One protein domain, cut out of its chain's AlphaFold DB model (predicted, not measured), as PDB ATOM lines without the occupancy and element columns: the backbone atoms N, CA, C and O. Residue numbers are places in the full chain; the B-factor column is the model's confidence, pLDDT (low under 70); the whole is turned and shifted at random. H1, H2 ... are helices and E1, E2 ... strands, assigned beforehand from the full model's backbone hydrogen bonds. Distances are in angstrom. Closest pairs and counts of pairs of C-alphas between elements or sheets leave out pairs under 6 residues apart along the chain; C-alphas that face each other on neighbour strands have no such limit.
ATOM      1  N   GLY A   2      11.973   8.226   0.741       71.62
ATOM      2  CA  GLY A   2      12.980   7.176   0.851       71.62
ATOM      3  C   GLY A   2      13.006   6.303  -0.399       71.62
ATOM      4  O   GLY A   2      11.991   6.146  -1.089       71.62
ATOM      5  N   THR A   3      14.178   5.751  -0.690       86.94
ATOM      6  CA  THR A   3      14.392   4.824  -1.801       86.94
ATOM      7  C   THR A   3      15.290   3.691  -1.356       86.94
ATOM      8  O   THR A   3      16.365   3.958  -0.825       86.94
ATOM      9  N   ASP A   4      14.892   2.465  -1.678       89.19
ATOM     10  CA  ASP A   4      15.741   1.289  -1.521       89.19
ATOM     11  C   ASP A   4      16.067   0.689  -2.886       89.19
ATOM     12  O   ASP A   4      15.329   0.841  -3.869       89.19
ATOM     13  N   ARG A   5      17.186  -0.029  -2.940       92.12
ATOM     14  CA  ARG A   5      17.601  -0.778  -4.117       92.12
ATOM     15  C   ARG A   5      18.093  -2.153  -3.706       92.12
ATOM     16  O   ARG A   5      18.912  -2.286  -2.803       92.12
ATOM     17  N   TRP A   6      17.636  -3.155  -4.439       95.38
ATOM     18  CA  TRP A   6      18.196  -4.496  -4.412       95.38
ATOM     19  C   TRP A   6      18.642  -4.892  -5.819       95.38
ATOM     20  O   TRP A   6      18.029  -4.493  -6.812       95.38
ATOM     21  N   GLU A   7      19.705  -5.678  -5.902       97.25
ATOM     22  CA  GLU A   7      20.242  -6.200  -7.152       97.25
ATOM     23  C   GLU A   7      20.496  -7.700  -7.004       97.25
ATOM     24  O   GLU A   7      20.959  -8.164  -5.956       97.25
ATOM     25  N   SER A   8      20.161  -8.469  -8.039       96.56
ATOM     26  CA  SER A   8      20.459  -9.896  -8.073       96.56
ATOM     27  C   SER A   8      21.963 -10.135  -8.130       96.56
ATOM     28  O   SER A   8      22.734  -9.313  -8.615       96.56
ATOM     29  N   LYS A   9      22.399 -11.310  -7.669       97.44
ATOM     30  CA  LYS A   9      23.824 -11.678  -7.652       97.44
ATOM     31  C   LYS A   9      24.479 -11.630  -9.041       97.44
ATOM     32  O   LYS A   9      25.674 -11.382  -9.136       97.44
ATOM     33  N   ASP A  10      23.711 -11.902 -10.094       96.31
ATOM     34  CA  ASP A  10      24.164 -11.851 -11.489       96.31
ATOM     35  C   ASP A  10      24.100 -10.443 -12.115       96.31
ATOM     36  O   ASP A  10      24.503 -10.276 -13.262       96.31
ATOM     37  N   GLY A  11      23.594  -9.438 -11.388       93.75
ATOM     38  CA  GLY A  11      23.465  -8.053 -11.848       93.75
ATOM     39  C   GLY A  11      22.395  -7.822 -12.922       93.75
ATOM     40  O   GLY A  11      22.258  -6.711 -13.431       93.75
ATOM     41  N   LEU A  12      21.626  -8.848 -13.302       92.94
ATOM     42  CA  LEU A  12      20.659  -8.754 -14.403       92.94
ATOM     43  C   LEU A  12      19.285  -8.249 -13.961       92.94
ATOM     44  O   LEU A  12      18.507  -7.773 -14.790       92.94
ATOM     45  N   THR A  13      18.976  -8.354 -12.670       94.31
ATOM     46  CA  THR A  13      17.708  -7.910 -12.094       94.31
ATOM     47  C   THR A  13      17.963  -6.823 -11.068       94.31
ATOM     48  O   THR A  13      18.659  -7.030 -10.078       94.31
ATOM     49  N   ILE A  14      17.332  -5.674 -11.282       94.75
ATOM     50  CA  ILE A  14      17.351  -4.551 -10.349       94.75
ATOM     51  C   ILE A  14      15.927  -4.344  -9.845       94.75
ATOM     52  O   ILE A  14      14.990  -4.246 -10.637       94.75
ATOM     53  N   ASN A  15      15.774  -4.241  -8.528       95.75
ATOM     54  CA  ASN A  15      14.540  -3.819  -7.884       95.75
ATOM     55  C   ASN A  15      14.756  -2.441  -7.250       95.75
ATOM     56  O   ASN A  15      15.511  -2.313  -6.287       95.75
ATOM     57  N   ALA A  16      14.107  -1.421  -7.808       93.56
ATOM     58  CA  ALA A  16      14.072  -0.078  -7.243       93.56
ATOM     59  C   ALA A  16      12.736   0.125  -6.522       93.56
ATOM     60  O   ALA A  16      11.674  -0.045  -7.125       93.56
ATOM     61  N   ILE A  17      12.799   0.499  -5.247       93.12
ATOM     62  CA  ILE A  17      11.635   0.639  -4.373       93.12
ATOM     63  C   ILE A  17      11.514   2.110  -3.985       93.12
ATOM     64  O   ILE A  17      12.451   2.702  -3.453       93.12
ATOM     65  N   TYR A  18      10.349   2.693  -4.258       91.25
ATOM     66  CA  TYR A  18      10.039   4.086  -3.955       91.25
ATOM     67  C   TYR A  18       8.884   4.139  -2.968       91.25
ATOM     68  O   TYR A  18       7.829   3.553  -3.219       91.25
ATOM     69  N   TYR A  19       9.071   4.875  -1.877       90.00
ATOM     70  CA  TYR A  19       8.049   5.031  -0.851       90.00
ATOM     71  C   TYR A  19       7.339   6.370  -1.023       90.00
ATOM     72  O   TYR A  19       7.960   7.436  -1.099       90.00
ATOM     73  N   PHE A  20       6.015   6.298  -1.080       89.94
ATOM     74  CA  PHE A  20       5.122   7.443  -1.183       89.94
ATOM     75  C   PHE A  20       4.370   7.595   0.135       89.94
ATOM     76  O   PHE A  20       4.061   6.599   0.783       89.94
ATOM     77  N   ALA A  21       4.069   8.837   0.518       88.25
ATOM     78  CA  ALA A  21       3.284   9.107   1.720       88.25
ATOM     79  C   ALA A  21       1.873   8.500   1.630       88.25
ATOM     80  O   ALA A  21       1.343   8.023   2.627       88.25
ATOM     81  N   ASP A  22       1.280   8.507   0.433       90.12
ATOM     82  CA  ASP A  22      -0.055   7.985   0.168       90.12
ATOM     83  C   ASP A  22      -0.262   7.662  -1.329       90.12
ATOM     84  O   ASP A  22       0.576   7.943  -2.198       90.12
ATOM     85  N   MET A  23      -1.431   7.099  -1.645       93.62
ATOM     86  CA  MET A  23      -1.848   6.790  -3.018       93.62
ATOM     87  C   MET A  23      -2.069   8.032  -3.897       93.62
ATOM     88  O   MET A  23      -1.986   7.938  -5.127       93.62
ATOM     89  N   SER A  24      -2.329   9.204  -3.309       94.88
ATOM     90  CA  SER A  24      -2.475  10.462  -4.054       94.88
ATOM     91  C   SER A  24      -1.130  10.894  -4.640       94.88
ATOM     92  O   SER A  24      -1.051  11.228  -5.824       94.88
ATOM     93  N   ALA A  25      -0.049  10.802  -3.863       93.56
ATOM     94  CA  ALA A  25       1.309  11.068  -4.324       93.56
ATOM     95  C   ALA A  25       1.728  10.117  -5.460       93.56
ATOM     96  O   ALA A  25       2.244  10.578  -6.483       93.56
ATOM     97  N   LEU A  26       1.428   8.818  -5.344       93.69
ATOM     98  CA  LEU A  26       1.676   7.855  -6.424       93.69
ATOM     99  C   LEU A  26       0.855   8.182  -7.685       93.69
ATOM    100  O   LEU A  26       1.374   8.153  -8.803       93.69
ATOM    101  N   THR A  27      -0.415   8.559  -7.519       95.19
ATOM    102  CA  THR A  27      -1.285   8.954  -8.638       95.19
ATOM    103  C   THR A  27      -0.752  10.193  -9.361       95.19
ATOM    104  O   THR A  27      -0.783  10.249 -10.593       95.19
ATOM    105  N   LYS A  28      -0.222  11.178  -8.621       96.19
ATOM    106  CA  LYS A  28       0.427  12.366  -9.200       96.19
ATOM    107  C   LYS A  28       1.629  11.974 -10.059       96.19
ATOM    108  O   LYS A  28       1.722  12.442 -11.192       96.19
ATOM    109  N   LEU A  29       2.486  11.065  -9.581       94.44
ATOM    110  CA  LEU A  29       3.614  10.553 -10.369       94.44
ATOM    111  C   LEU A  29       3.142   9.851 -11.652       94.44
ATOM    112  O   LEU A  29       3.676  10.103 -12.729       94.44
ATOM    113  N   GLY A  30       2.106   9.011 -11.566       94.19
ATOM    114  CA  GLY A  30       1.542   8.327 -12.734       94.19
ATOM    115  C   GLY A  30       1.007   9.279 -13.814       94.19
ATOM    116  O   GLY A  30       1.052   8.956 -15.001       94.19
ATOM    117  N   ARG A  31       0.529  10.467 -13.420       96.56
ATOM    118  CA  ARG A  31       0.005  11.500 -14.332       96.56
ATOM    119  C   ARG A  31       1.062  12.490 -14.818       96.56
ATOM    120  O   ARG A  31       0.805  13.186 -15.798       96.56
ATOM    121  N   PHE A  32       2.217  12.556 -14.162       97.56
ATOM    122  CA  PHE A  32       3.278  13.491 -14.506       97.56
ATOM    123  C   PHE A  32       3.808  13.226 -15.924       97.56
ATOM    124  O   PHE A  32       4.149  12.090 -16.265       97.56
ATOM    125  N   SER A  33       3.844  14.269 -16.760       97.50
ATOM    126  CA  SER A  33       4.140  14.162 -18.196       97.50
ATOM    127  C   SER A  33       5.476  13.486 -18.457       97.50
ATOM    128  O   SER A  33       5.544  12.554 -19.254       97.50
ATOM    129  N   ASP A  34       6.518  13.891 -17.738       97.38
ATOM    130  CA  ASP A  34       7.875  13.416 -18.000       97.38
ATOM    131  C   ASP A  34       8.027  11.962 -17.563       97.38
ATOM    132  O   ASP A  34       8.659  11.164 -18.256       97.38
ATOM    133  N   HIS A  35       7.361  11.577 -16.470       95.06
ATOM    134  CA  HIS A  35       7.300  10.182 -16.046       95.06
ATOM    135  C   HIS A  35       6.587   9.316 -17.092       95.06
ATOM    136  O   HIS A  35       7.078   8.242 -17.431       95.06
ATOM    137  N   ARG A  36       5.471   9.786 -17.666       96.06
ATOM    138  CA  ARG A  36       4.776   9.070 -18.749       96.06
ATOM    139  C   ARG A  36       5.637   8.952 -20.005       96.06
ATOM    140  O   ARG A  36       5.715   7.868 -20.578       96.06
ATOM    141  N   THR A  37       6.308  10.031 -20.402       96.75
ATOM    142  CA  THR A  37       7.225  10.042 -21.548       96.75
ATOM    143  C   THR A  37       8.376   9.063 -21.340       96.75
ATOM    144  O   THR A  37       8.648   8.248 -22.219       96.75
ATOM    145  N   ALA A  38       9.006   9.071 -20.164       94.06
ATOM    146  CA  ALA A  38      10.048   8.110 -19.822       94.06
ATOM    147  C   ALA A  38       9.505   6.672 -19.816       94.06
ATOM    148  O   ALA A  38      10.102   5.783 -20.417       94.06
ATOM    149  N   LYS A  39       8.335   6.430 -19.207       92.56
ATOM    150  CA  LYS A  39       7.734   5.091 -19.154       92.56
ATOM    151  C   LYS A  39       7.288   4.557 -20.514       92.56
ATOM    152  O   LYS A  39       7.337   3.352 -20.711       92.56
ATOM    153  N   SER A  40       6.940   5.417 -21.470       94.31
ATOM    154  CA  SER A  40       6.642   4.988 -22.848       94.31
ATOM    155  C   SER A  40       7.862   4.455 -23.609       94.31
ATOM    156  O   SER A  40       7.716   3.831 -24.652       94.31
ATOM    157  N   GLN A  41       9.067   4.694 -23.088       95.62
ATOM    158  CA  GLN A  41      10.337   4.378 -23.739       95.62
ATOM    159  C   GLN A  41      11.119   3.263 -23.029       95.62
ATOM    160  O   GLN A  41      12.278   3.023 -23.352       95.62
ATOM    161  N   VAL A  42      10.495   2.579 -22.068       92.69
ATOM    162  CA  VAL A  42      11.101   1.531 -21.225       92.69
ATOM    163  C   VAL A  42      11.851   0.450 -21.998       92.69
ATOM    164  O   VAL A  42      12.929   0.051 -21.563       92.69
ATOM    165  N   ASP A  43      11.349   0.049 -23.166       93.69
ATOM    166  CA  ASP A  43      11.956  -0.994 -24.007       93.69
ATOM    167  C   ASP A  43      13.333  -0.598 -24.565       93.69
ATOM    168  O   ASP A  43      14.106  -1.450 -24.999       93.69
ATOM    169  N   ARG A  44      13.690   0.694 -24.515       94.25
ATOM    170  CA  ARG A  44      15.037   1.172 -24.864       94.25
ATOM    171  C   ARG A  44      16.095   0.741 -23.849       94.25
ATOM    172  O   ARG A  44      17.271   0.696 -24.199       94.25
ATOM    173  N   TRP A  45      15.699   0.487 -22.600       89.00
ATOM    174  CA  TRP A  45      16.623   0.258 -21.483       89.00
ATOM    175  C   TRP A  45      16.410  -1.084 -20.785       89.00
ATOM    176  O   TRP A  45      17.354  -1.625 -20.212       89.00
ATOM    177  N   TYR A  46      15.196  -1.633 -20.827       88.69
ATOM    178  CA  TYR A  46      14.843  -2.861 -20.124       88.69
ATOM    179  C   TYR A  46      14.418  -3.949 -21.106       88.69
ATOM    180  O   TYR A  46      13.633  -3.708 -22.014       88.69
ATOM    181  N   LYS A  47      14.877  -5.184 -20.870       90.25
ATOM    182  CA  LYS A  47      14.368  -6.375 -21.580       90.25
ATOM    183  C   LYS A  47      12.958  -6.780 -21.122       90.25
ATOM    184  O   LYS A  47      12.310  -7.600 -21.759       90.25
ATOM    185  N   GLY A  48      12.518  -6.237 -19.993       89.94
ATOM    186  CA  GLY A  48      11.219  -6.456 -19.376       89.94
ATOM    187  C   GLY A  48      11.221  -5.857 -17.973       89.94
ATOM    188  O   GLY A  48      12.276  -5.719 -17.354       89.94
ATOM    189  N   TYR A  49      10.052  -5.471 -17.469       92.94
ATOM    190  CA  TYR A  49       9.921  -4.962 -16.106       92.94
ATOM    191  C   TYR A  49       8.531  -5.254 -15.541       92.94
ATOM    192  O   TYR A  49       7.595  -5.605 -16.258       92.94
ATOM    193  N   ARG A  50       8.407  -5.100 -14.225       93.88
ATOM    194  CA  ARG A  50       7.153  -5.212 -13.482       93.88
ATOM    195  C   ARG A  50       7.087  -4.069 -12.487       93.88
ATOM    196  O   ARG A  50       8.104  -3.705 -11.906       93.88
ATOM    197  N   VAL A  51       5.894  -3.531 -12.277       94.00
ATOM    198  CA  VAL A  51       5.619  -2.600 -11.182       94.00
ATOM    199  C   VAL A  51       4.677  -3.302 -10.224       94.00
ATOM    200  O   VAL A  51       3.647  -3.826 -10.644       94.00
ATOM    201  N   ILE A  52       5.052  -3.334  -8.951       96.06
ATOM    202  CA  ILE A  52       4.212  -3.828  -7.864       96.06
ATOM    203  C   ILE A  52       3.937  -2.628  -6.960       96.06
ATOM    204  O   ILE A  52       4.864  -1.909  -6.596       96.06
ATOM    205  N   VAL A  53       2.666  -2.401  -6.640       95.25
ATOM    206  CA  VAL A  53       2.234  -1.362  -5.701       95.25
ATOM    207  C   VAL A  53       1.761  -2.058  -4.435       95.25
ATOM    208  O   VAL A  53       0.896  -2.930  -4.501       95.25
ATOM    209  N   THR A  54       2.341  -1.688  -3.299       94.25
ATOM    210  CA  THR A  54       2.052  -2.270  -1.984       94.25
ATOM    211  C   THR A  54       1.746  -1.171  -0.980       94.25
ATOM    212  O   THR A  54       2.368  -0.110  -1.019       94.25
ATOM    213  N   GLU A  55       0.844  -1.452  -0.047       93.38
ATOM    214  CA  GLU A  55       0.617  -0.630   1.140       93.38
ATOM    215  C   GLU A  55       1.486  -1.148   2.293       93.38
ATOM    216  O   GLU A  55       1.489  -2.345   2.587       93.38
ATOM    217  N   VAL A  56       2.243  -0.257   2.935       90.44
ATOM    218  CA  VAL A  56       2.999  -0.590   4.148       90.44
ATOM    219  C   VAL A  56       2.088  -0.353   5.343       90.44
ATOM    220  O   VAL A  56       1.802   0.787   5.693       90.44
ATOM    221  N   THR A  57       1.632  -1.433   5.972       91.44
ATOM    222  CA  THR A  57       0.688  -1.364   7.100       91.44
ATOM    223  C   THR A  57       1.379  -1.287   8.462       91.44
ATOM    224  O   THR A  57       0.755  -0.905   9.447       91.44
ATOM    225  N   ALA A  58       2.655  -1.671   8.538       88.25
ATOM    226  CA  ALA A  58       3.486  -1.577   9.733       88.25
ATOM    227  C   ALA A  58       4.973  -1.638   9.358       88.25
ATOM    228  O   ALA A  58       5.345  -2.280   8.375       88.25
ATOM    229  N   THR A  59       5.819  -1.030  10.191       85.62
ATOM    230  CA  THR A  59       7.282  -1.096  10.092       85.62
ATOM    231  C   THR A  59       7.846  -1.414  11.472       85.62
ATOM    232  O   THR A  59       7.394  -0.853  12.469       85.62
ATOM    233  N   TYR A  60       8.840  -2.296  11.537       88.56
ATOM    234  CA  TYR A  60       9.499  -2.700  12.779       88.56
ATOM    235  C   TYR A  60      11.013  -2.490  12.662       88.56
ATOM    236  O   TYR A  60      11.573  -2.624  11.574       88.56
ATOM    237  N   GLY A  61      11.679  -2.196  13.782       87.44
ATOM    238  CA  GLY A  61      13.121  -1.929  13.838       87.44
ATOM    239  C   GLY A  61      13.449  -0.461  14.119       87.44
ATOM    240  O   GLY A  61      12.580   0.317  14.501       87.44
ATOM    241  N   ASN A  62      14.722  -0.095  13.967       77.62
ATOM    242  CA  ASN A  62      15.258   1.230  14.311       77.62
ATOM    243  C   ASN A  62      15.797   2.010  13.101       77.62
ATOM    244  O   ASN A  62      16.489   3.012  13.278       77.62
ATOM    245  N   MET A  63      15.506   1.559  11.879       71.81
ATOM    246  CA  MET A  63      15.838   2.333  10.686       71.81
ATOM    247  C   MET A  63      14.890   3.537  10.558       71.81
ATOM    248  O   MET A  63      13.703   3.402  10.872       71.81
ATOM    249  N   PRO A  64      15.380   4.707  10.106       67.81
ATOM    250  CA  PRO A  64      14.546   5.886   9.892       67.81
ATOM    251  C   PRO A  64      13.332   5.581   9.005       67.81
ATOM    252  O   PRO A  64      13.431   4.811   8.048       67.81
ATOM    253  N   HIS A  65      12.182   6.187   9.318       62.78
ATOM    254  CA  HIS A  65      10.937   5.921   8.600       62.78
ATOM    255  C   HIS A  65      11.064   6.280   7.114       62.78
ATOM    256  O   HIS A  65      11.387   7.411   6.755       62.78
ATOM    257  N   ILE A  66      10.742   5.326   6.240       65.62
ATOM    258  CA  ILE A  66      11.076   5.392   4.811       65.62
ATOM    259  C   ILE A  66      10.264   6.463   4.049       65.62
ATOM    260  O   ILE A  66      10.654   6.932   2.980       65.62
ATOM    261  N   ALA A  67       9.151   6.919   4.627       55.06
ATOM    262  CA  ALA A  67       8.323   7.996   4.081       55.06
ATOM    263  C   ALA A  67       8.404   9.324   4.859       55.06
ATOM    264  O   ALA A  67       7.722  10.272   4.474       55.06
ATOM    265  N   ALA A  68       9.212   9.428   5.921       49.47
ATOM    266  CA  ALA A  68       9.353  10.697   6.629       49.47
ATOM    267  C   ALA A  68      10.226  11.652   5.800       49.47
ATOM    268  O   ALA A  68      11.451  11.561   5.785       49.47
ATOM    269  N   GLY A  69       9.572  12.556   5.065       42.81
ATOM    270  CA  GLY A  69      10.142  13.888   4.892       42.81
ATOM    271  C   GLY A  69      10.364  14.496   6.276       42.81
ATOM    272  O   GLY A  69       9.626  14.168   7.204       42.81
ATOM    273  N   GLU A  70      11.421  15.290   6.397       34.22
ATOM    274  CA  GLU A  70      11.841  15.992   7.612       34.22
ATOM    275  C   GLU A  70      10.639  16.522   8.421       34.22
ATOM    276  O   GLU A  70       9.716  17.109   7.846       34.22
ATOM    277  N   LEU A  71      10.645  16.259   9.735       35.62
ATOM    278  CA  LEU A  71       9.798  16.955  10.710       35.62
ATOM    279  C   LEU A  71      10.320  18.378  10.925       35.62
ATOM    280  O   LEU A  71      11.561  18.526  10.989       35.62
TER     281      LEU A  71
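This is residues 2 to 71 of the 71 residues of an uncharacterized protein of Actinobacteria bacterium (UniProt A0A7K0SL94). With little regular structure, the domain is a loose frame: a two-strand hairpin, E1 and E2, then a corner of two short helices, H1 and H2, then a long loop, residues 40 to 71, with no named element. The 70 printed residues are of mixed class, in the order E1, E2, H1, H2, with 26 in named elements. The whole is loose, radius of gyration of the C-alphas 14.5 A, spanning 38 by 34 by 20 A.

E1, residues 3 to 7, and E2, residues 14 to 18, form an antiparallel hairpin at 167 degrees; N 4 and O 17 are 3.0 A apart, within hydrogen-bond range. H1, residues 23 to 31, is close to but not clearly touching H2, residues 33 to 39; the closest C-alphas, of Leu 29 and His 35, are 6.8 A apart. Their lines are about perpendicular, at 83 degrees. In H1 and H2 every O i to N i+4 pair is within hydrogen-bond range. E1 is apart from both helices, E2 from H2.

E1 measures 13.6 A from C-alpha 3 at (14.392, 4.824, -1.801), E2 13.0 A, H1 12.4 A, and H2 9.8 A to C-alpha 39 at (7.734, 5.091, -19.154).

The farthest C-alphas, of Lys 47 and Leu 71, are 40.1 A apart. The printed part has no cut and no long link between named elements. Residues 64 to 71 have pLDDT under 70.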